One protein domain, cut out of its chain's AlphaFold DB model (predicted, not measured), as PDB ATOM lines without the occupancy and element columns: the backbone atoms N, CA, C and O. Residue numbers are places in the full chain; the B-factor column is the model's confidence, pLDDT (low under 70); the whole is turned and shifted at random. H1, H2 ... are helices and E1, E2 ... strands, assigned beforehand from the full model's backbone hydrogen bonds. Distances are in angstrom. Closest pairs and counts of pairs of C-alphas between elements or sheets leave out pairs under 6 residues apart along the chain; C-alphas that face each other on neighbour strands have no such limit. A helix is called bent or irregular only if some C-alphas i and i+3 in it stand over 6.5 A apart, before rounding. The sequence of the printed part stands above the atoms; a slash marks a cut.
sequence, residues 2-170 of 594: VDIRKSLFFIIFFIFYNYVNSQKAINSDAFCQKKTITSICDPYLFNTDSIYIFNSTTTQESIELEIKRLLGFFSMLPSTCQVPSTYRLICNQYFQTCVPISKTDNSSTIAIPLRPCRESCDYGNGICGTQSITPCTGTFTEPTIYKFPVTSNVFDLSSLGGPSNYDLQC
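Overview. This is residues 2 to 170 of the 594 residues of the protein "Frizzled and smoothened-like protein A" of Dictyostelium discoideum (UniProt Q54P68). An elongated domain has four helices, H1 to H4, in one half and three small two-strand hairpins in the other, with E3 and E4 the middle hairpin, E1 and E2 to one side and E5 and E6 to the other. Each helix touches the next, in a bent row. The 169 printed residues run in the order H1 E1 E2 H2 H3 E3 E4 H4 E5 E6; each sheet has 2 antiparallel strands: E1 - E2, E3 - E4 and E5 - E6. The class is mixed, helices and strands, with 84 residues, under half, in named elements. It is compact, with a radius of gyration of the C-alphas of 16.3 A and spans of 60 by 32 by 24 A.

Arrangement. Look first at the antiparallel hairpin of E3, residues 97 to 102, and E4, residues 109 to 114, where N 101 and O 110 are 2.9 A apart, within hydrogen-bond range. E1, residues 31 to 33, and E2, residues 51 to 53, form another, with N 51 and O 33 at 2.8 A; the closest C-alphas of E2 and E3 are Tyr 52 and Cys 98, 4.4 A. E5, residues 152 to 155, and E6, residues 166 to 169, form a third, with N 155 and O 166 at 2.9 A; the closest C-alphas of E4 and E6 are Leu 114 and Leu 168, 7.4 A. H3, residues 84 to 94, touches H4, residues 118 to 128, at a steep tilt of 61 degrees, opposite ways; Thr 86 and Gly 124 have the closest C-alphas, 5.3 A. H2, residues 60 to 74, forms a helical hairpin with H3 at 36 degrees, only just steep, and touches it with residues 63 to 67 alone; C-alphas 63 and 94 are closest, 6.6 A. H1, residues 2 to 22, touches H2 with residues 12 to 16 alone at a shallow tilt of 24 degrees, opposite ways; C-alphas 12 and 70 are closest, 6.7 A. H1 and H4 are apart. Every O i to N i+4 pair is within hydrogen-bond range in H2, H3 and H4, and 15 of 17 in H1.

Along the chain. Find C-alpha 2 at (168.423, 9.084, -5.696); from there H1 runs 31.6 A to C-alpha 22. H2 spans 20.5 A, E3 16.3 A, H3 15.5 A, H4 15.2 A and E4 15.1 A. E6 ends at C-alpha 169, (176.551, -15.512, 27.158).

Size, cuts and confidence. The C-alphas of Val 2 and Asp 105 are farthest apart, 60.3 A. The printed part has no cut. The links E1 to E2 and H4 to E5 are long. Residues 2 to 9 have pLDDT under 70.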
ATOM      1  N   VAL A   2     167.136   9.513  -6.302       46.58
ATOM      2  CA  VAL A   2     168.423   9.084  -5.696       46.58
ATOM      3  C   VAL A   2     168.654   9.618  -4.264       46.58
ATOM      4  O   VAL A   2     169.240   8.911  -3.447       46.58
ATOM      5  N   ASP A   3     168.133  10.797  -3.904       59.70
ATOM      6  CA  ASP A   3     168.329  11.369  -2.554       59.70
ATOM      7  C   ASP A   3     167.452  10.749  -1.456       59.70
ATOM      8  O   ASP A   3     167.829  10.723  -0.283       59.70
ATOM      9  N   ILE A   4     166.312  10.165  -1.835       62.15
ATOM     10  CA  ILE A   4     165.353   9.554  -0.902       62.15
ATOM     11  C   ILE A   4     166.035   8.451  -0.079       62.15
ATOM     12  O   ILE A   4     165.777   8.293   1.115       62.15
ATOM     13  N   ARG A   5     166.971   7.732  -0.713       58.87
ATOM     14  CA  ARG A   5     167.722   6.625  -0.122       58.87
ATOM     15  C   ARG A   5     168.497   7.068   1.116       58.87
ATOM     16  O   ARG A   5     168.338   6.478   2.176       58.87
ATOM     17  N   LYS A   6     169.328   8.106   1.023       66.52
ATOM     18  CA  LYS A   6     170.210   8.471   2.144       66.52
ATOM     19  C   LYS A   6     169.411   8.947   3.353       66.52
ATOM     20  O   LYS A   6     169.705   8.525   4.467       66.52
ATOM     21  N   SER A   7     168.371   9.744   3.122       68.08
ATOM     22  CA  SER A   7     167.534  10.286   4.193       68.08
ATOM     23  C   SER A   7     166.728   9.203   4.914       68.08
ATOM     24  O   SER A   7     166.740   9.161   6.142       68.08
ATOM     25  N   LEU A   8     166.086   8.280   4.184       67.26
ATOM     26  CA  LEU A   8     165.306   7.192   4.791       67.26
ATOM     27  C   LEU A   8     166.175   6.233   5.607       67.26
ATOM     28  O   LEU A   8     165.855   5.938   6.759       67.26
ATOM     29  N   PHE A   9     167.297   5.787   5.038       69.99
ATOM     30  CA  PHE A   9     168.241   4.920   5.747       69.99
ATOM     31  C   PHE A   9     168.776   5.595   7.016       69.99
ATOM     32  O   PHE A   9     168.892   4.946   8.054       69.99
ATOM     33  N   PHE A  10     169.045   6.904   6.959       72.84
ATOM     34  CA  PHE A  10     169.490   7.661   8.124       72.84
ATOM     35  C   PHE A  10     168.427   7.690   9.226       72.84
ATOM     36  O   PHE A  10     168.761   7.442  10.378       72.84
ATOM     37  N   ILE A  11     167.150   7.908   8.893       75.06
ATOM     38  CA  ILE A  11     166.053   7.943   9.875       75.06
ATOM     39  C   ILE A  11     165.890   6.591  10.588       75.06
ATOM     40  O   ILE A  11     165.839   6.558  11.817       75.06
ATOM     41  N   ILE A  12     165.849   5.482   9.842       72.30
ATOM     42  CA  ILE A  12     165.647   4.125  10.390       72.30
ATOM     43  C   ILE A  12     166.731   3.788  11.408       72.30
ATOM     44  O   ILE A  12     166.453   3.413  12.550       72.30
ATOM     45  N   PHE A  13     167.983   3.959  10.994       74.23
ATOM     46  CA  PHE A  13     169.114   3.611  11.835       74.23
ATOM     47  C   PHE A  13     169.350   4.629  12.932       74.23
ATOM     48  O   PHE A  13     169.848   4.249  13.981       74.23
ATOM     49  N   PHE A  14     168.938   5.881  12.755       81.10
ATOM     50  CA  PHE A  14     168.910   6.846  13.843       81.10
ATOM     51  C   PHE A  14     167.908   6.430  14.926       81.10
ATOM     52  O   PHE A  14     168.257   6.470  16.103       81.10
ATOM     53  N   ILE A  15     166.700   5.971  14.573       81.45
ATOM     54  CA  ILE A  15     165.723   5.454  15.552       81.45
ATOM     55  C   ILE A  15     166.299   4.233  16.284       81.45
ATOM     56  O   ILE A  15     166.330   4.217  17.516       81.45
ATOM     57  N   PHE A  16     166.831   3.255  15.540       80.85
ATOM     58  CA  PHE A  16     167.452   2.057  16.116       80.85
ATOM     59  C   PHE A  16     168.646   2.400  17.021       80.85
ATOM     60  O   PHE A  16     168.728   1.937  18.156       80.85
ATOM     61  N   TYR A  17     169.542   3.272  16.557       83.97
ATOM     62  CA  TYR A  17     170.711   3.743  17.299       83.97
ATOM     63  C   TYR A  17     170.317   4.457  18.595       83.97
ATOM     64  O   TYR A  17     170.868   4.152  19.653       83.97
ATOM     65  N   ASN A  18     169.344   5.373  18.548       86.44
ATOM     66  CA  ASN A  18     168.857   6.055  19.749       86.44
ATOM     67  C   ASN A  18     168.224   5.076  20.740       86.44
ATOM     68  O   ASN A  18     168.476   5.196  21.936       86.44
ATOM     69  N   TYR A  19     167.468   4.083  20.262       84.53
ATOM     70  CA  TYR A  19     166.901   3.043  21.119       84.53
ATOM     71  C   TYR A  19     167.989   2.182  21.779       84.53
ATOM     72  O   TYR A  19     167.976   1.973  22.988       84.53
ATOM     73  N   VAL A  20     168.988   1.726  21.020       82.09
ATOM     74  CA  VAL A  20     170.112   0.942  21.562       82.09
ATOM     75  C   VAL A  20     170.925   1.752  22.582       82.09
ATOM     76  O   VAL A  20     171.412   1.200  23.571       82.09
ATOM     77  N   ASN A  21     171.080   3.059  22.364       84.87
ATOM     78  CA  ASN A  21     171.845   3.936  23.250       84.87
ATOM     79  C   ASN A  21     171.075   4.438  24.470       84.87
ATOM     80  O   ASN A  21     171.718   4.812  25.447       84.87
ATOM     81  N   SER A  22     169.741   4.459  24.430       84.28
ATOM     82  CA  SER A  22     168.921   4.846  25.582       84.28
ATOM     83  C   SER A  22     168.870   3.756  26.654       84.28
ATOM     84  O   SER A  22     168.588   4.041  27.819       84.28
ATOM     85  N   GLN A  23     169.183   2.511  26.285       83.77
ATOM     86  CA  GLN A  23     169.308   1.413  27.233       83.77
ATOM     87  C   GLN A  23     170.490   1.641  28.190       83.77
ATOM     88  O   GLN A  23     171.528   2.188  27.825       83.77
ATOM     89  N   LYS A  24     170.348   1.162  29.425       87.62
ATOM     90  CA  LYS A  24     171.459   1.025  30.377       87.62
ATOM     91  C   LYS A  24     171.985  -0.409  30.348       87.62
ATOM     92  O   LYS A  24     171.269  -1.329  29.949       87.62
ATOM     93  N   ALA A  25     173.223  -0.604  30.799       88.94
ATOM     94  CA  ALA A  25     173.782  -1.942  30.982       88.94
ATOM     95  C   ALA A  25     172.934  -2.769  31.961       88.94
ATOM     96  O   ALA A  25     172.579  -3.906  31.664       88.94
ATOM     97  N   ILE A  26     172.586  -2.155  33.095       88.85
ATOM     98  CA  ILE A  26     171.722  -2.693  34.144       88.85
ATOM     99  C   ILE A  26     170.827  -1.547  34.631       88.85
ATOM    100  O   ILE A  26     171.304  -0.423  34.807       88.85
ATOM    101  N   ASN A  27     169.537  -1.811  34.838       90.61
ATOM    102  CA  ASN A  27     168.613  -0.881  35.484       90.61
ATOM    103  C   ASN A  27     168.042  -1.544  36.743       90.61
ATOM    104  O   ASN A  27     167.543  -2.664  36.659       90.61
ATOM    105  N   SER A  28     168.123  -0.865  37.890       91.25
ATOM    106  CA  SER A  28     167.606  -1.365  39.173       91.25
ATOM    107  C   SER A  28     166.093  -1.572  39.165       91.25
ATOM    108  O   SER A  28     165.596  -2.405  39.917       91.25
ATOM    109  N   ASP A  29     165.384  -0.840  38.303       93.71
ATOM    110  CA  ASP A  29     163.920  -0.848  38.220       93.71
ATOM    111  C   ASP A  29     163.393  -1.820  37.153       93.71
ATOM    112  O   ASP A  29     162.188  -1.873  36.891       93.71
ATOM    113  N   ALA A  30     164.288  -2.559  36.492       95.44
ATOM    114  CA  ALA A  30     163.904  -3.526  35.480       95.44
ATOM    115  C   ALA A  30     163.372  -4.819  36.103       95.44
ATOM    116  O   ALA A  30     163.803  -5.247  37.175       95.44
ATOM    117  N   PHE A  31     162.475  -5.487  35.385       96.91
ATOM    118  CA  PHE A  31     161.901  -6.764  35.798       96.91
ATOM    119  C   PHE A  31     161.676  -7.683  34.593       96.91
ATOM    120  O   PHE A  31     161.589  -7.235  33.448       96.91
ATOM    121  N   CYS A  32     161.594  -8.987  34.862       97.29
ATOM    122  CA  CYS A  32     161.207  -9.976  33.863       97.29
ATOM    123  C   CYS A  32     159.684 -10.117  33.855       97.29
ATOM    124  O   CYS A  32     159.075 -10.321  34.906       97.29
ATOM    125  N   GLN A  33     159.067 -10.036  32.680       96.15
ATOM    126  CA  GLN A  33     157.626 -10.223  32.514       96.15
ATOM    127  C   GLN A  33     157.358 -11.254  31.418       96.15
ATOM    128  O   GLN A  33     158.082 -11.307  30.430       96.15
ATOM    129  N   LYS A  34     156.293 -12.050  31.548       96.21
ATOM    130  CA  LYS A  34     155.806 -12.870  30.434       96.21
ATOM    131  C   LYS A  34     155.212 -11.981  29.344       96.21
ATOM    132  O   LYS A  34     154.490 -11.031  29.650       96.21
ATOM    133  N   LYS A  35     155.476 -12.300  28.076       95.35
ATOM    134  CA  LYS A  35     154.863 -11.594  26.951       95.35
ATOM    135  C   LYS A  35     153.363 -11.896  26.899       95.35
ATOM    136  O   LYS A  35     152.967 -13.060  26.866       95.35
ATOM    137  N   THR A  36     152.531 -10.858  26.926       96.07
ATOM    138  CA  THR A  36     151.059 -10.975  26.965       96.07
ATOM    139  C   THR A  36     150.383 -10.498  25.689       96.07
ATOM    140  O   THR A  36     149.247 -10.880  25.423       96.07
ATOM    141  N   ILE A  37     151.061  -9.668  24.898       94.70
ATOM    142  CA  ILE A  37     150.535  -9.150  23.634       94.70
ATOM    143  C   ILE A  37     150.895 -10.079  22.474       94.70
ATOM    144  O   ILE A  37     151.950 -10.705  22.495       94.70
ATOM    145  N   THR A  38     150.068 -10.133  21.435       91.92
ATOM    146  CA  THR A  38     150.435 -10.737  20.143       91.92
ATOM    147  C   THR A  38     151.285  -9.751  19.348       91.92
ATOM    148  O   THR A  38     150.917  -8.581  19.239       91.92
ATOM    149  N   SER A  39     152.401 -10.207  18.791       89.00
ATOM    150  CA  SER A  39     153.352  -9.374  18.054       89.00
ATOM    151  C   SER A  39     153.762 -10.033  16.747       89.00
ATOM    152  O   SER A  39     153.886 -11.253  16.664       89.00
ATOM    153  N   ILE A  40     154.093  -9.213  15.749       84.87
ATOM    154  CA  ILE A  40     154.788  -9.679  14.539       84.87
ATOM    155  C   ILE A  40     156.145 -10.336  14.858       84.87
ATOM    156  O   ILE A  40     156.641 -11.147  14.080       84.87
ATOM    157  N   CYS A  41     156.727 -10.022  16.017       90.70
ATOM    158  CA  CYS A  41     157.971 -10.608  16.484       90.70
ATOM    159  C   CYS A  41     157.830 -12.007  17.080       90.70
ATOM    160  O   CYS A  41     158.857 -12.655  17.236       90.70
ATOM    161  N   ASP A  42     156.624 -12.494  17.393       90.22
ATOM    162  CA  ASP A  42     156.433 -13.787  18.075       90.22
ATOM    163  C   ASP A  42     157.212 -14.961  17.455       90.22
ATOM    164  O   ASP A  42     157.888 -15.669  18.204       90.22
ATOM    165  N   PRO A  43     157.249 -15.135  16.118       86.64
ATOM    166  CA  PRO A  43     158.018 -16.204  15.472       86.64
ATOM    167  C   PRO A  43     159.542 -15.992  15.474       86.64
ATOM    168  O   PRO A  43     160.285 -16.802  14.927       86.64
ATOM    169  N   TYR A  44     160.025 -14.878  16.016       89.31
ATOM    170  CA  TYR A  44     161.429 -14.470  15.974       89.31
ATOM    171  C   TYR A  44     162.029 -14.254  17.361       89.31
ATOM    172  O   TYR A  44     163.199 -13.888  17.451       89.31
ATOM    173  N   LEU A  45     161.268 -14.450  18.441       92.10
ATOM    174  CA  LEU A  45     161.768 -14.303  19.808       92.10
ATOM    175  C   LEU A  45     162.409 -15.598  20.301       92.10
ATOM    176  O   LEU A  45     161.886 -16.685  20.088       92.10
ATOM    177  N   PHE A  46     163.533 -15.470  21.006       91.62
ATOM    178  CA  PHE A  46     164.192 -16.597  21.666       91.62
ATOM    179  C   PHE A  46     163.363 -17.150  22.838       91.62
ATOM    180  O   PHE A  46     163.359 -18.356  23.085       91.62
ATOM    181  N   ASN A  47     162.663 -16.273  23.568       91.35
ATOM    182  CA  ASN A  47     161.849 -16.647  24.718       91.35
ATOM    183  C   ASN A  47     160.682 -15.663  24.928       91.35
ATOM    184  O   ASN A  47     160.891 -14.482  25.201       91.35
ATOM    185  N   THR A  48     159.447 -16.160  24.843       91.03
ATOM    186  CA  THR A  48     158.219 -15.382  25.093       91.03
ATOM    187  C   THR A  48     157.754 -15.423  26.551       91.03
ATOM    188  O   THR A  48     156.924 -14.612  26.960       91.03
ATOM    189  N   ASP A  49     158.265 -16.356  27.355       93.48
ATOM    190  CA  ASP A  49     157.886 -16.518  28.760       93.48
ATOM    191  C   ASP A  49     158.587 -15.516  29.687       93.48
ATOM    192  O   ASP A  49     158.100 -15.268  30.789       93.48
ATOM    193  N   SER A  50     159.695 -14.915  29.244       94.56
ATOM    194  CA  SER A  50     160.464 -13.948  30.032       94.56
ATOM    195  C   SER A  50     161.119 -12.892  29.140       94.56
ATOM    196  O   SER A  50     162.204 -13.105  28.595       94.56
ATOM    197  N   ILE A  51     160.474 -11.732  29.017       95.87
ATOM    198  CA  ILE A  51     160.996 -10.545  28.332       95.87
ATOM    199  C   ILE A  51     161.434  -9.474  29.335       95.87
ATOM    200  O   ILE A  51     160.901  -9.368  30.441       95.87
ATOM    201  N   TYR A  52     162.444  -8.700  28.952       96.95
ATOM    202  CA  TYR A  52     163.066  -7.678  29.785       96.95
ATOM    203  C   TYR A  52     162.312  -6.360  29.640       96.95
ATOM    204  O   TYR A  52     162.264  -5.780  28.556       96.95
ATOM    205  N   ILE A  53     161.741  -5.879  30.743       96.56
ATOM    206  CA  ILE A  53     161.074  -4.581  30.805       96.56
ATOM    207  C   ILE A  53     161.993  -3.605  31.530       96.56
ATOM    208  O   ILE A  53     162.351  -3.815  32.688       96.56
ATOM    209  N   PHE A  54     162.399  -2.544  30.830       92.12
ATOM    210  CA  PHE A  54     163.456  -1.640  31.286       92.12
ATOM    211  C   PHE A  54     163.116  -0.895  32.583       92.12
ATOM    212  O   PHE A  54     164.018  -0.619  33.369       92.12
ATOM    213  N   ASN A  55     161.851  -0.532  32.790       93.35
ATOM    214  CA  ASN A  55     161.342   0.144  33.983       93.35
ATOM    215  C   ASN A  55     159.812  -0.009  34.064       93.35
ATOM    216  O   ASN A  55     159.174  -0.465  33.119       93.35
ATOM    217  N   SER A  56     159.202   0.443  35.158       92.48
ATOM    218  CA  SER A  56     157.747   0.369  35.352       92.48
ATOM    219  C   SER A  56     156.911   1.219  34.385       92.48
ATOM    220  O   SER A  56     155.698   1.035  34.332       92.48
ATOM    221  N   THR A  57     157.511   2.165  33.653       93.28
ATOM    222  CA  THR A  57     156.790   3.034  32.705       93.28
ATOM    223  C   THR A  57     156.781   2.491  31.278       93.28
ATOM    224  O   THR A  57     155.944   2.905  30.478       93.28
ATOM    225  N   THR A  58     157.686   1.569  30.946       93.72
ATOM    226  CA  THR A  58     157.764   0.940  29.625       93.72
ATOM    227  C   THR A  58     156.797  -0.235  29.573       93.72
ATOM    228  O   THR A  58     156.940  -1.192  30.329       93.72
ATOM    229  N   THR A  59     155.823  -0.188  28.667       95.71
ATOM    230  CA  THR A  59     154.863  -1.284  28.474       95.71
ATOM    231  C   THR A  59     155.210  -2.108  27.235       95.71
ATOM    232  O   THR A  59     155.887  -1.617  26.327       95.71
ATOM    233  N   GLN A  60     154.729  -3.352  27.156       96.06
ATOM    234  CA  GLN A  60     154.950  -4.197  25.975       96.06
ATOM    235  C   GLN A  60     154.346  -3.569  24.712       96.06
ATOM    236  O   GLN A  60     154.919  -3.689  23.636       96.06
ATOM    237  N   GLU A  61     153.230  -2.850  24.847       95.29
ATOM    238  CA  GLU A  61     152.569  -2.134  23.752       95.29
ATOM    239  C   GLU A  61     153.444  -1.004  23.205       95.29
ATOM    240  O   GLU A  61     153.495  -0.808  21.992       95.29
ATOM    241  N   SER A  62     154.159  -0.281  24.075       94.05
ATOM    242  CA  SER A  62     155.081   0.773  23.634       94.05
ATOM    243  C   SER A  62     156.270   0.205  22.853       94.05
ATOM    244  O   SER A  62     156.659   0.764  21.831       94.05
ATOM    245  N   ILE A  63     156.796  -0.952  23.279       94.21
ATOM    246  CA  ILE A  63     157.861  -1.673  22.566       94.21
ATOM    247  C   ILE A  63     157.341  -2.180  21.214       94.21
ATOM    248  O   ILE A  63     158.004  -2.001  20.195       94.21
ATOM    249  N   GLU A  64     156.139  -2.762  21.185       92.94
ATOM    250  CA  GLU A  64     155.508  -3.250  19.954       92.94
ATOM    251  C   GLU A  64     155.253  -2.130  18.946       92.94
ATOM    252  O   GLU A  64     155.430  -2.332  17.747       92.94
ATOM    253  N   LEU A  65     154.853  -0.945  19.408       90.03
ATOM    254  CA  LEU A  65     154.648   0.213  18.543       90.03
ATOM    255  C   LEU A  65     155.957   0.640  17.860       90.03
ATOM    256  O   LEU A  65     155.970   0.865  16.649       90.03
ATOM    257  N   GLU A  66     157.060   0.696  18.609       89.87
ATOM    258  CA  GLU A  66     158.385   1.016  18.062       89.87
ATOM    259  C   GLU A  66     158.884  -0.063  17.094       89.87
ATOM    260  O   GLU A  66     159.412   0.259  16.028       89.87
ATOM    261  N   ILE A  67     158.655  -1.345  17.405       89.76
ATOM    262  CA  ILE A  67     158.954  -2.456  16.494       89.76
ATOM    263  C   ILE A  67     158.136  -2.329  15.214       89.76
ATOM    264  O   ILE A  67     158.705  -2.419  14.136       89.76
ATOM    265  N   LYS A  68     156.819  -2.109  15.295       86.31
ATOM    266  CA  LYS A  68     155.960  -1.962  14.110       86.31
ATOM    267  C   LYS A  68     156.412  -0.804  13.236       86.31
ATOM    268  O   LYS A  68     156.471  -0.957  12.021       86.31
ATOM    269  N   ARG A  69     156.786   0.322  13.846       82.17
ATOM    270  CA  ARG A  69     157.347   1.476  13.140       82.17
ATOM    271  C   ARG A  69     158.652   1.113  12.433       82.17
ATOM    272  O   ARG A  69     158.801   1.386  11.246       82.17
ATOM    273  N   LEU A  70     159.582   0.470  13.140       84.17
ATOM    274  CA  LEU A  70     160.857   0.032  12.575       84.17
ATOM    275  C   LEU A  70     160.652  -0.989  11.447       84.17
ATOM    276  O   LEU A  70     161.255  -0.867  10.384       84.17
ATOM    277  N   LEU A  71     159.771  -1.967  11.653       82.18
ATOM    278  CA  LEU A  71     159.466  -3.012  10.683       82.18
ATOM    279  C   LEU A  71     158.666  -2.494   9.475       82.18
ATOM    280  O   LEU A  71     158.824  -3.020   8.376       82.18
ATOM    281  N   GLY A  72     157.864  -1.439   9.639       75.91
ATOM    282  CA  GLY A  72     157.227  -0.728   8.528       75.91
ATOM    283  C   GLY A  72     158.282  -0.194   7.566       75.91
ATOM    284  O   GLY A  72     158.303  -0.548   6.387       75.91
ATOM    285  N   PHE A  73     159.274   0.517   8.101       76.04
ATOM    286  CA  PHE A  73     160.420   0.963   7.316       76.04
ATOM    287  C   PHE A  73     161.261  -0.171   6.720       76.04
ATOM    288  O   PHE A  73     161.866   0.011   5.662       76.04
ATOM    289  N   PHE A  74     161.302  -1.344   7.355       79.19
ATOM    290  CA  PHE A  74     161.996  -2.509   6.800       79.19
ATOM    291  C   PHE A  74     161.463  -2.919   5.427       79.19
ATOM    292  O   PHE A  74     162.247  -3.377   4.599       79.19
ATOM    293  N   SER A  75     160.179  -2.679   5.139       72.39
ATOM    294  CA  SER A  75     159.601  -2.927   3.808       72.39
ATOM    295  C   SER A  75     160.235  -2.068   2.696       72.39
ATOM    296  O   SER A  75     160.180  -2.410   1.512       72.39
ATOM    297  N   MET A  76     160.885  -0.956   3.061       71.19
ATOM    298  CA  MET A  76     161.607  -0.069   2.138       71.19
ATOM    299  C   MET A  76     163.065  -0.482   1.924       71.19
ATOM    300  O   MET A  76     163.707  -0.021   0.971       71.19
ATOM    301  N   LEU A  77     163.600  -1.317   2.816       75.99
ATOM    302  CA  LEU A  77     164.953  -1.843   2.709       75.99
ATOM    303  C   LEU A  77     165.015  -2.921   1.617       75.99
ATOM    304  O   LEU A  77     163.987  -3.515   1.281       75.99
ATOM    305  N   PRO A  78     166.210  -3.177   1.053       73.97
ATOM    306  CA  PRO A  78     166.407  -4.258   0.100       73.97
ATOM    307  C   PRO A  78     165.833  -5.578   0.612       73.97
ATOM    308  O   PRO A  78     165.995  -5.897   1.790       73.97
ATOM    309  N   SER A  79     165.245  -6.384  -0.271       78.30
ATOM    310  CA  SER A  79     164.776  -7.735   0.071       78.30
ATOM    311  C   SER A  79     165.874  -8.608   0.694       78.30
ATOM    312  O   SER A  79     165.585  -9.443   1.545       78.30
ATOM    313  N   THR A  80     167.148  -8.345   0.373       83.24
ATOM    314  CA  THR A  80     168.305  -8.978   1.027       83.24
ATOM    315  C   THR A  80     168.355  -8.712   2.531       83.24
ATOM    316  O   THR A  80     168.752  -9.595   3.276       83.24
ATOM    317  N   CYS A  81     167.936  -7.532   2.993       85.84
ATOM    318  CA  CYS A  81     167.867  -7.159   4.411       85.84
ATOM    319  C   CYS A  81     166.643  -7.758   5.120       85.84
ATOM    320  O   CYS A  81     166.689  -7.988   6.329       85.84
ATOM    321  N   GLN A  82     165.578  -8.078   4.379       83.38
ATOM    322  CA  GLN A  82     164.334  -8.666   4.891       83.38
ATOM    323  C   GLN A  82     164.452 -10.189   5.105       83.38
ATOM    324  O   GLN A  82     163.556 -10.958   4.758       83.38
ATOM    325  N   VAL A  83     165.571 -10.641   5.675       86.07
ATOM    326  CA  VAL A  83     165.834 -12.053   5.987       86.07
ATOM    327  C   VAL A  83     165.472 -12.376   7.437       86.07
ATOM    328  O   VAL A  83     165.581 -11.495   8.296       86.07
ATOM    329  N   PRO A  84     165.096 -13.632   7.758       87.05
ATOM    330  CA  PRO A  84     164.725 -14.029   9.116       87.05
ATOM    331  C   PRO A  84     165.743 -13.615  10.182       87.05
ATOM    332  O   PRO A  84     165.342 -13.153  11.244       87.05
ATOM    333  N   SER A  85     167.048 -13.700   9.901       89.69
ATOM    334  CA  SER A  85     168.095 -13.259  10.829       89.69
ATOM    335  C   SER A  85     167.959 -11.782  11.206       89.69
ATOM    336  O   SER A  85     168.052 -11.451  12.382       89.69
ATOM    337  N   THR A  86     167.648 -10.879  10.275       89.38
ATOM    338  CA  THR A  86     167.479  -9.460  10.621       89.38
ATOM    339  C   THR A  86     166.233  -9.223  11.473       89.38
ATOM    340  O   THR A  86     166.285  -8.459  12.438       89.38
ATOM    341  N   TYR A  87     165.133  -9.931  11.186       88.95
ATOM    342  CA  TYR A  87     163.943  -9.908  12.043       88.95
ATOM    343  C   TYR A  87     164.265 -10.429  13.446       88.95
ATOM    344  O   TYR A  87     163.926  -9.775  14.427       88.95
ATOM    345  N   ARG A  88     164.999 -11.544  13.567       91.51
ATOM    346  CA  ARG A  88     165.462 -12.079  14.859       91.51
ATOM    347  C   ARG A  88     166.349 -11.085  15.601       91.51
ATOM    348  O   ARG A  88     166.161 -10.917  16.804       91.51
ATOM    349  N   LEU A  89     167.271 -10.409  14.912       93.39
ATOM    350  CA  LEU A  89     168.124  -9.380  15.508       93.39
ATOM    351  C   LEU A  89     167.277  -8.267  16.125       93.39
ATOM    352  O   LEU A  89     167.444  -7.950  17.297       93.39
ATOM    353  N   ILE A  90     166.348  -7.703  15.353       92.05
ATOM    354  CA  ILE A  90     165.506  -6.590  15.799       92.05
ATOM    355  C   ILE A  90     164.563  -7.032  16.908       92.05
ATOM    356  O   ILE A  90     164.526  -6.413  17.969       92.05
ATOM    357  N   CYS A  91     163.843  -8.128  16.699       94.13
ATOM    358  CA  CYS A  91     162.872  -8.627  17.654       94.13
ATOM    359  C   CYS A  91     163.524  -8.955  19.000       94.13
ATOM    360  O   CYS A  91     163.022  -8.502  20.024       94.13
ATOM    361  N   ASN A  92     164.679  -9.632  19.024       94.55
ATOM    362  CA  ASN A  92     165.393  -9.908  20.278       94.55
ATOM    363  C   ASN A  92     166.161  -8.693  20.823       94.55
ATOM    364  O   ASN A  92     166.569  -8.712  21.980       94.55
ATOM    365  N   GLN A  93     166.364  -7.632  20.037       94.55
ATOM    366  CA  GLN A  93     166.944  -6.382  20.533       94.55
ATOM    367  C   GLN A  93     165.914  -5.504  21.259       94.55
ATOM    368  O   GLN A  93     166.289  -4.807  22.204       94.55
ATOM    369  N   TYR A  94     164.649  -5.530  20.827       94.46
ATOM    370  CA  TYR A  94     163.551  -4.782  21.449       94.46
ATOM    371  C   TYR A  94     162.826  -5.599  22.528       94.46
ATOM    372  O   TYR A  94     162.671  -5.132  23.653       94.46
ATOM    373  N   PHE A  95     162.446  -6.843  22.230       95.29
ATOM    374  CA  PHE A  95     161.953  -7.817  23.210       95.29
ATOM    375  C   PHE A  95     163.106  -8.706  23.686       95.29
ATOM    376  O   PHE A  95     163.146  -9.911  23.432       95.29
ATOM    377  N   GLN A  96     164.075  -8.095  24.371       95.57
ATOM    378  CA  GLN A  96     165.210  -8.816  24.948       95.57
ATOM    379  C   GLN A  96     164.715  -9.894  25.910       95.57
ATOM    380  O   GLN A  96     163.843  -9.643  26.740       95.57
ATOM    381  N   THR A  97     165.287 -11.095  25.827       94.81
ATOM    382  CA  THR A  97     164.997 -12.143  26.812       94.81
ATOM    383  C   THR A  97     165.536 -11.718  28.174       94.81
ATOM    384  O   THR A  97     166.663 -11.240  28.278       94.81
ATOM    385  N   CYS A  98     164.739 -11.888  29.222       96.11
ATOM    386  CA  CYS A  98     165.133 -11.535  30.579       96.11
ATOM    387  C   CYS A  98     165.634 -12.754  31.343       96.11
ATOM    388  O   CYS A  98     164.960 -13.787  31.389       96.11
ATOM    389  N   VAL A  99     166.801 -12.615  31.967       95.97
ATOM    390  CA  VAL A  99     167.394 -13.622  32.846       95.97
ATOM    391  C   VAL A  99     167.199 -13.163  34.294       95.97
ATOM    392  O   VAL A  99     167.845 -12.192  34.703       95.97
ATOM    393  N   PRO A 100     166.305 -13.807  35.071       95.32
ATOM    394  CA  PRO A 100     166.128 -13.487  36.481       95.32
ATOM    395  C   PRO A 100     167.259 -14.107  37.311       95.32
ATOM    396  O   PRO A 100     167.499 -15.311  37.244       95.32
ATOM    397  N   ILE A 101     167.936 -13.294  38.119       95.30
ATOM    398  CA  ILE A 101     169.022 -13.731  39.005       95.30
ATOM    399  C   ILE A 101     168.595 -13.505  40.448       95.30
ATOM    400  O   ILE A 101     168.361 -12.366  40.850       95.30
ATOM    401  N   SER A 102     168.499 -14.571  41.238       94.68
ATOM    402  CA  SER A 102     168.203 -14.459  42.668       94.68
ATOM    403  C   SER A 102     169.293 -13.658  43.380       94.68
ATOM    404  O   SER A 102     170.483 -13.938  43.219       94.68
ATOM    405  N   LYS A 103     168.892 -12.667  44.178       94.55
ATOM    406  CA  LYS A 103     169.809 -11.996  45.103       94.55
ATOM    407  C   LYS A 103     170.314 -12.977  46.162       94.55
ATOM    408  O   LYS A 103     169.679 -13.990  46.442       94.55
ATOM    409  N   THR A 104     171.437 -12.643  46.787       92.41
ATOM    410  CA  THR A 104     172.104 -13.458  47.819       92.41
ATOM    411  C   THR A 104     171.204 -13.727  49.037       92.41
ATOM    412  O   THR A 104     171.379 -14.728  49.725       92.41
ATOM    413  N   ASP A 105     170.218 -12.863  49.292       91.30
ATOM    414  CA  ASP A 105     169.221 -12.994  50.362       91.30
ATOM    415  C   ASP A 105     167.953 -13.775  49.950       91.30
ATOM    416  O   ASP A 105     167.059 -13.961  50.775       91.30
ATOM    417  N   ASN A 106     167.851 -14.222  48.690       88.27
ATOM    418  CA  ASN A 106     166.668 -14.843  48.079       88.27
ATOM    419  C   ASN A 106     165.365 -14.015  48.180       88.27
ATOM    420  O   ASN A 106     164.282 -14.562  47.970       88.27
ATOM    421  N   SER A 107     165.428 -12.711  48.484       88.96
ATOM    422  CA  SER A 107     164.229 -11.879  48.703       88.96
ATOM    423  C   SER A 107     163.605 -11.359  47.408       88.96
ATOM    424  O   SER A 107     162.414 -11.058  47.346       88.96
ATOM    425  N   SER A 108     164.424 -11.206  46.369       93.48
ATOM    426  CA  SER A 108     164.045 -10.616  45.089       93.48
ATOM    427  C   SER A 108     164.995 -11.072  43.981       93.48
ATOM    428  O   SER A 108     166.068 -11.622  44.242       93.48
ATOM    429  N   THR A 109     164.598 -10.852  42.729       95.33
ATOM    430  CA  THR A 109     165.412 -11.171  41.552       95.33
ATOM    431  C   THR A 109     165.903  -9.902  40.868       95.33
ATOM    432  O   THR A 109     165.153  -8.937  40.745       95.33
ATOM    433  N   ILE A 110     167.137  -9.917  40.379       95.10
ATOM    434  CA  ILE A 110     167.697  -8.905  39.484       95.10
ATOM    435  C   ILE A 110     167.382  -9.334  38.048       95.10
ATOM    436  O   ILE A 110     167.650 -10.474  37.673       95.10
ATOM    437  N   ALA A 111     166.811  -8.437  37.247       96.67
ATOM    438  CA  ALA A 111     166.540  -8.683  35.836       96.67
ATOM    439  C   ALA A 111     167.731  -8.250  34.973       96.67
ATOM    440  O   ALA A 111     168.114  -7.078  34.992       96.67
ATOM    441  N   ILE A 112     168.291  -9.174  34.187       95.49
ATOM    442  CA  ILE A 112     169.364  -8.869  33.227       95.49
ATOM    443  C   ILE A 112     168.897  -9.159  31.799       95.49
ATOM    444  O   ILE A 112     168.362 -10.244  31.550       95.49
ATOM    445  N   PRO A 113     169.106  -8.231  30.848       95.79
ATOM    446  CA  PRO A 113     168.778  -8.477  29.455       95.79
ATOM    447  C   PRO A 113     169.821  -9.377  28.783       95.79
ATOM    448  O   PRO A 113     171.020  -9.082  28.785       95.79
ATOM    449  N   LEU A 114     169.355 -10.437  28.129       95.68
ATOM    450  CA  LEU A 114     170.138 -11.235  27.195       95.68
ATOM    451  C   LEU A 114     170.226 -10.497  25.851       95.68
ATOM    452  O   LEU A 114     169.221 -10.315  25.164       95.68
ATOM    453  N   ARG A 115     171.434 -10.059  25.482       95.07
ATOM    454  CA  ARG A 115     171.688  -9.244  24.282       95.07
ATOM    455  C   ARG A 115     172.197 -10.093  23.107       95.07
ATOM    456  O   ARG A 115     172.910 -11.070  23.352       95.07
ATOM    457  N   PRO A 116     171.897  -9.722  21.847       96.16
ATOM    458  CA  PRO A 116     172.468 -10.374  20.670       96.16
ATOM    459  C   PRO A 116     174.001 -10.282  20.615       96.16
ATOM    460  O   PRO A 116     174.595  -9.303  21.072       96.16
ATOM    461  N   CYS A 117     174.645 -11.291  20.030       97.46
ATOM    462  CA  CYS A 117     176.091 -11.295  19.809       97.46
ATOM    463  C   CYS A 117     176.526 -10.275  18.741       97.46
ATOM    464  O   CYS A 117     175.750  -9.884  17.865       97.46
ATOM    465  N   ARG A 118     177.802  -9.873  18.776       96.76
ATOM    466  CA  ARG A 118     178.395  -8.937  17.807       96.76
ATOM    467  C   ARG A 118     178.294  -9.437  16.372       96.76
ATOM    468  O   ARG A 118     177.881  -8.671  15.516       96.76
ATOM    469  N   GLU A 119     178.614 -10.705  16.135       95.96
ATOM    470  CA  GLU A 119     178.546 -11.327  14.805       95.96
ATOM    471  C   GLU A 119     177.155 -11.169  14.174       95.96
ATOM    472  O   GLU A 119     177.024 -10.771  13.022       95.96
ATOM    473  N   SER A 120     176.110 -11.385  14.971       94.70
ATOM    474  CA  SER A 120     174.716 -11.220  14.569       94.70
ATOM    475  C   SER A 120     174.368  -9.769  14.204       94.70
ATOM    476  O   SER A 120     173.664  -9.523  13.224       94.70
ATOM    477  N   CYS A 121     174.885  -8.803  14.969       95.32
ATOM    478  CA  CYS A 121     174.752  -7.379  14.665       95.32
ATOM    479  C   CYS A 121     175.513  -6.997  13.385       95.32
ATOM    480  O   CYS A 121     174.952  -6.328  12.518       95.32
ATOM    481  N   ASP A 122     176.762  -7.451  13.235       95.59
ATOM    482  CA  ASP A 122     177.605  -7.168  12.069       95.59
ATOM    483  C   ASP A 122     177.003  -7.762  10.790       95.59
ATOM    484  O   ASP A 122     177.007  -7.107   9.746       95.59
ATOM    485  N   TYR A 123     176.427  -8.965  10.881       93.35
ATOM    486  CA  TYR A 123     175.704  -9.616   9.792       93.35
ATOM    487  C   TYR A 123     174.469  -8.810   9.372       93.35
ATOM    488  O   TYR A 123     174.350  -8.435   8.203       93.35
ATOM    489  N   GLY A 124     173.592  -8.472  10.326       90.44
ATOM    490  CA  GLY A 124     172.400  -7.663  10.058       90.44
ATOM    491  C   GLY A 124     172.755  -6.302   9.453       90.44
ATOM    492  O   GLY A 124     172.224  -5.920   8.412       90.44
ATOM    493  N   ASN A 125     173.731  -5.603  10.036       90.08
ATOM    494  CA  ASN A 125     174.190  -4.315   9.519       90.08
ATOM    495  C   ASN A 125     174.896  -4.426   8.164       90.08
ATOM    496  O   ASN A 125     174.790  -3.516   7.346       90.08
ATOM    497  N   GLY A 126     175.625  -5.510   7.904       90.25
ATOM    498  CA  GLY A 126     176.290  -5.741   6.623       90.25
ATOM    499  C   GLY A 126     175.293  -5.927   5.488       90.25
ATOM    500  O   GLY A 126     175.384  -5.248   4.468       90.25
ATOM    501  N   ILE A 127     174.292  -6.781   5.695       88.01
ATOM    502  CA  ILE A 127     173.268  -7.070   4.685       88.01
ATOM    503  C   ILE A 127     172.336  -5.876   4.456       88.01
ATOM    504  O   ILE A 127     171.903  -5.631   3.328       88.01
ATOM    505  N   CYS A 128     172.052  -5.107   5.507       84.98
ATOM    506  CA  CYS A 128     171.238  -3.901   5.411       84.98
ATOM    507  C   CYS A 128     172.041  -2.653   5.000       84.98
ATOM    508  O   CYS A 128     171.438  -1.619   4.721       84.98
ATOM    509  N   GLY A 129     173.376  -2.734   4.912       83.03
ATOM    510  CA  GLY A 129     174.256  -1.652   4.449       83.03
ATOM    511  C   GLY A 129     174.458  -0.508   5.451       83.03
ATOM    512  O   GLY A 129     174.591   0.646   5.051       83.03
ATOM    513  N   THR A 130     174.427  -0.794   6.750       80.10
ATOM    514  CA  THR A 130     174.209   0.205   7.818       80.10
ATOM    515  C   THR A 130     175.274   0.207   8.904       80.10
ATOM    516  O   THR A 130     175.139   0.852   9.947       80.10
ATOM    517  N   GLN A 131     176.392  -0.449   8.606       82.98
ATOM    518  CA  GLN A 131     177.588  -0.521   9.444       82.98
ATOM    519  C   GLN A 131     178.102   0.861   9.888       82.98
ATOM    520  O   GLN A 131     178.670   0.983  10.969       82.98
ATOM    521  N   SER A 132     177.880   1.910   9.088       79.41
ATOM    522  CA  SER A 132     178.305   3.279   9.407       79.41
ATOM    523  C   SER A 132     177.453   3.970  10.474       79.41
ATOM    524  O   SER A 132     177.926   4.929  11.080       79.41
ATOM    525  N   ILE A 133     176.214   3.519  10.706       76.96
ATOM    526  CA  ILE A 133     175.251   4.231  11.561       76.96
ATOM    527  C   ILE A 133     175.129   3.569  12.937       76.96
ATOM    528  O   ILE A 133     174.991   4.259  13.941       76.96
ATOM    529  N   THR A 134     175.189   2.235  13.016       80.77
ATOM    530  CA  THR A 134     175.085   1.508  14.292       80.77
ATOM    531  C   THR A 134     176.326   0.648  14.536       80.77
ATOM    532  O   THR A 134     176.357  -0.508  14.123       80.77
ATOM    533  N   PRO A 135     177.365   1.169  15.212       87.96
ATOM    534  CA  PRO A 135     178.571   0.394  15.472       87.96
ATOM    535  C   PRO A 135     178.282  -0.746  16.462       87.96
ATOM    536  O   PRO A 135     177.999  -0.509  17.639       87.96
ATOM    537  N   CYS A 136     178.429  -1.995  16.014       93.84
ATOM    538  CA  CYS A 136     178.257  -3.195  16.847       93.84
ATOM    539  C   CYS A 136     179.336  -3.343  17.942       93.84
ATOM    540  O   CYS A 136     179.276  -4.230  18.791       93.84
ATOM    541  N   THR A 137     180.335  -2.458  17.955       94.93
ATOM    542  CA  THR A 137     181.399  -2.386  18.965       94.93
ATOM    543  C   THR A 137     181.066  -1.481  20.153       94.93
ATOM    544  O   THR A 137     181.862  -1.401  21.087       94.93
ATOM    545  N   GLY A 138     179.907  -0.811  20.143       91.94
ATOM    546  CA  GLY A 138     179.517   0.135  21.187       91.94
ATOM    547  C   GLY A 138     179.409  -0.481  22.590       91.94
ATOM    548  O   GLY A 138     178.982  -1.626  22.762       91.94
ATOM    549  N   THR A 139     179.740   0.313  23.607       94.10
ATOM    550  CA  THR A 139     179.625  -0.032  25.033       94.10
ATOM    551  C   THR A 139     178.628   0.885  25.752       94.10
ATOM    552  O   THR A 139     178.220   1.929  25.229       94.10
ATOM    553  N   PHE A 140     178.193   0.470  26.942       90.65
ATOM    554  CA  PHE A 140     177.596   1.352  27.946       90.65
ATOM    555  C   PHE A 140     178.707   2.035  28.748       90.65
ATOM    556  O   PHE A 140     179.779   1.455  28.924       90.65
ATOM    557  N   THR A 141     178.477   3.274  29.185       82.75
ATOM    558  CA  THR A 141     179.535   4.113  29.760       82.75
ATOM    559  C   THR A 141     180.045   3.586  31.097       82.75
ATOM    560  O   THR A 141     181.254   3.550  31.268       82.75
ATOM    561  N   GLU A 142     179.191   3.097  32.000       74.81
ATOM    562  CA  GLU A 142     179.606   2.538  33.296       74.81
ATOM    563  C   GLU A 142     178.532   1.568  33.835       74.81
ATOM    564  O   GLU A 142     177.376   1.980  33.971       74.81
ATOM    565  N   PRO A 143     178.857   0.297  34.153       80.42
ATOM    566  CA  PRO A 143     180.103  -0.415  33.844       80.42
ATOM    567  C   PRO A 143     180.300  -0.627  32.330       80.42
ATOM    568  O   PRO A 143     179.338  -0.579  31.560       80.42
ATOM    569  N   THR A 144     181.544  -0.877  31.894       87.89
ATOM    570  CA  THR A 144     181.894  -1.133  30.482       87.89
ATOM    571  C   THR A 144     181.347  -2.481  30.011       87.89
ATOM    572  O   THR A 144     182.048  -3.486  29.953       87.89
ATOM    573  N   ILE A 145     180.064  -2.492  29.673       93.45
ATOM    574  CA  ILE A 145     179.337  -3.643  29.138       93.45
ATOM    575  C   ILE A 145     179.119  -3.413  27.645       93.45
ATOM    576  O   ILE A 145     178.690  -2.331  27.231       93.45
ATOM    577  N   TYR A 146     179.408  -4.414  26.815       95.46
ATOM    578  CA  TYR A 146     179.200  -4.303  25.373       95.46
ATOM    579  C   TYR A 146     177.709  -4.390  25.042       95.46
ATOM    580  O   TYR A 146     177.001  -5.275  25.528       95.46
ATOM    581  N   LYS A 147     177.235  -3.498  24.164       94.09
ATOM    582  CA  LYS A 147     175.869  -3.549  23.613       94.09
ATOM    583  C   LYS A 147     175.639  -4.832  22.820       94.09
ATOM    584  O   LYS A 147     174.585  -5.442  22.960       94.09
ATOM    585  N   PHE A 148     176.664  -5.241  22.072       95.80
ATOM    586  CA  PHE A 148     176.754  -6.515  21.367       95.80
ATOM    587  C   PHE A 148     178.115  -7.155  21.701       95.80
ATOM    588  O   PHE A 148     179.142  -6.785  21.113       95.80
ATOM    589  N   PRO A 149     178.187  -8.026  22.723       96.68
ATOM    590  CA  PRO A 149     179.428  -8.706  23.094       96.68
ATOM    591  C   PRO A 149     179.823  -9.757  22.048       96.68
ATOM    592  O   PRO A 149     178.989 -10.240  21.286       96.68
ATOM    593  N   VAL A 150     181.101 -10.136  22.020       96.56
ATOM    594  CA  VAL A 150     181.592 -11.169  21.088       96.56
ATOM    595  C   VAL A 150     181.079 -12.556  21.490       96.56
ATOM    596  O   VAL A 150     180.574 -13.281  20.643       96.56
ATOM    597  N   THR A 151     181.168 -12.898  22.779       95.75
ATOM    598  CA  THR A 151     180.722 -14.193  23.330       95.75
ATOM    599  C   THR A 151     179.831 -14.030  24.557       95.75
ATOM    600  O   THR A 151     178.833 -14.731  24.704       95.75
ATOM    601  N   SER A 152     180.180 -13.105  25.449       96.37
ATOM    602  CA  SER A 152     179.461 -12.873  26.697       96.37
ATOM    603  C   SER A 152     179.776 -11.496  27.283       96.37
ATOM    604  O   SER A 152     180.725 -10.826  26.865       96.37
ATOM    605  N   ASN A 153     178.952 -11.062  28.233       95.66
ATOM    606  CA  ASN A 153     179.229  -9.925  29.105       95.66
ATOM    607  C   ASN A 153     179.381 -10.435  30.543       95.66
ATOM    608  O   ASN A 153     178.552 -11.219  31.004       95.66
ATOM    609  N   VAL A 154     180.389  -9.937  31.261       96.11
ATOM    610  CA  VAL A 154     180.567 -10.198  32.696       96.11
ATOM    611  C   VAL A 154     180.001  -9.017  33.474       96.11
ATOM    612  O   VAL A 154     180.488  -7.894  33.343       96.11
ATOM    613  N   PHE A 155     178.957  -9.262  34.261       94.37
ATOM    614  CA  PHE A 155     178.284  -8.249  35.066       94.37
ATOM    615  C   PHE A 155     178.729  -8.327  36.529       94.37
ATOM    616  O   PHE A 155     178.703  -9.402  37.130       94.37
ATOM    617  N   ASP A 156     179.058  -7.178  37.119       94.99
ATOM    618  CA  ASP A 156     179.214  -7.048  38.567       94.99
ATOM    619  C   ASP A 156     177.877  -6.648  39.197       94.99
ATOM    620  O   ASP A 156     177.417  -5.511  39.067       94.99
ATOM    621  N   LEU A 157     177.229  -7.612  39.855       94.62
ATOM    622  CA  LEU A 157     175.916  -7.440  40.479       94.62
ATOM    623  C   LEU A 157     176.007  -7.222  41.988       94.62
ATOM    624  O   LEU A 157     174.970  -7.182  42.654       94.62
ATOM    625  N   SER A 158     177.217  -7.077  42.538       94.86
ATOM    626  CA  SER A 158     177.440  -6.939  43.982       94.86
ATOM    627  C   SER A 158     176.671  -5.757  44.580       94.86
ATOM    628  O   SER A 158     176.048  -5.890  45.632       94.86
ATOM    629  N   SER A 159     176.609  -4.636  43.856       94.05
ATOM    630  CA  SER A 159     175.859  -3.430  44.238       94.05
ATOM    631  C   SER A 159     174.341  -3.633  44.321       94.05
ATOM    632  O   SER A 159     173.655  -2.880  45.010       94.05
ATOM    633  N   LEU A 160     173.810  -4.663  43.659       94.19
ATOM    634  CA  LEU A 160     172.388  -5.021  43.649       94.19
ATOM    635  C   LEU A 160     172.080  -6.246  44.528       94.19
ATOM    636  O   LEU A 160     170.943  -6.720  44.537       94.19
ATOM    637  N   GLY A 161     173.070  -6.757  45.267       94.58
ATOM    638  CA  GLY A 161     172.952  -7.949  46.113       94.58
ATOM    639  C   GLY A 161     173.141  -9.278  45.373       94.58
ATOM    640  O   GLY A 161     172.790 -10.323  45.920       94.58
ATOM    641  N   GLY A 162     173.660  -9.259  44.144       94.10
ATOM    642  CA  GLY A 162     173.977 -10.445  43.342       94.10
ATOM    643  C   GLY A 162     175.472 -10.819  43.344       94.10
ATOM    644  O   GLY A 162     176.268 -10.216  44.064       94.10
ATOM    645  N   PRO A 163     175.876 -11.815  42.534       95.16
ATOM    646  CA  PRO A 163     177.277 -12.211  42.373       95.16
ATOM    647  C   PRO A 163     178.118 -11.134  41.664       95.16
ATOM    648  O   PRO A 163     177.653 -10.479  40.734       95.16
ATOM    649  N   SER A 164     179.384 -10.981  42.059       94.06
ATOM    650  CA  SER A 164     180.287  -9.947  41.520       94.06
ATOM    651  C   SER A 164     180.845 -10.226  40.120       94.06
ATOM    652  O   SER A 164     181.414  -9.333  39.508       94.06
ATOM    653  N   ASN A 165     180.704 -11.450  39.604       94.94
ATOM    654  CA  ASN A 165     181.200 -11.851  38.285       94.94
ATOM    655  C   ASN A 165     180.198 -12.791  37.611       94.94
ATOM    656  O   ASN A 165     180.437 -13.992  37.479       94.94
ATOM    657  N   TYR A 166     179.039 -12.254  37.237       95.01
ATOM    658  CA  TYR A 166     178.028 -13.017  36.519       95.01
ATOM    659  C   TYR A 166     178.308 -12.993  35.015       95.01
ATOM    660  O   TYR A 166     178.075 -11.981  34.356       95.01
ATOM    661  N   ASP A 167     178.813 -14.100  34.473       95.57
ATOM    662  CA  ASP A 167     179.040 -14.257  33.035       95.57
ATOM    663  C   ASP A 167     177.739 -14.654  32.324       95.57
ATOM    664  O   ASP A 167     177.183 -15.729  32.562       95.57
ATOM    665  N   LEU A 168     177.245 -13.779  31.447       95.43
ATOM    666  CA  LEU A 168     176.056 -14.027  30.639       95.43
ATOM    667  C   LEU A 168     176.440 -14.090  29.161       95.43
ATOM    668  O   LEU A 168     176.795 -13.078  28.547       95.43
ATOM    669  N   GLN A 169     176.331 -15.286  28.586       96.13
ATOM    670  CA  GLN A 169     176.551 -15.512  27.158       96.13
ATOM    671  C   GLN A 169     175.539 -14.745  26.315       96.13
ATOM    672  O   GLN A 169     174.376 -14.639  26.693       96.13
ATOM    673  N   CYS A 170     175.974 -14.215  25.177       96.51
ATOM    674  CA  CYS A 170     175.090 -13.509  24.259       96.51
ATOM    675  C   CYS A 170     174.216 -14.453  23.441       96.51
ATOM    676  O   CYS A 170     174.496 -15.645  23.311       96.51
TER     677      CYS A 170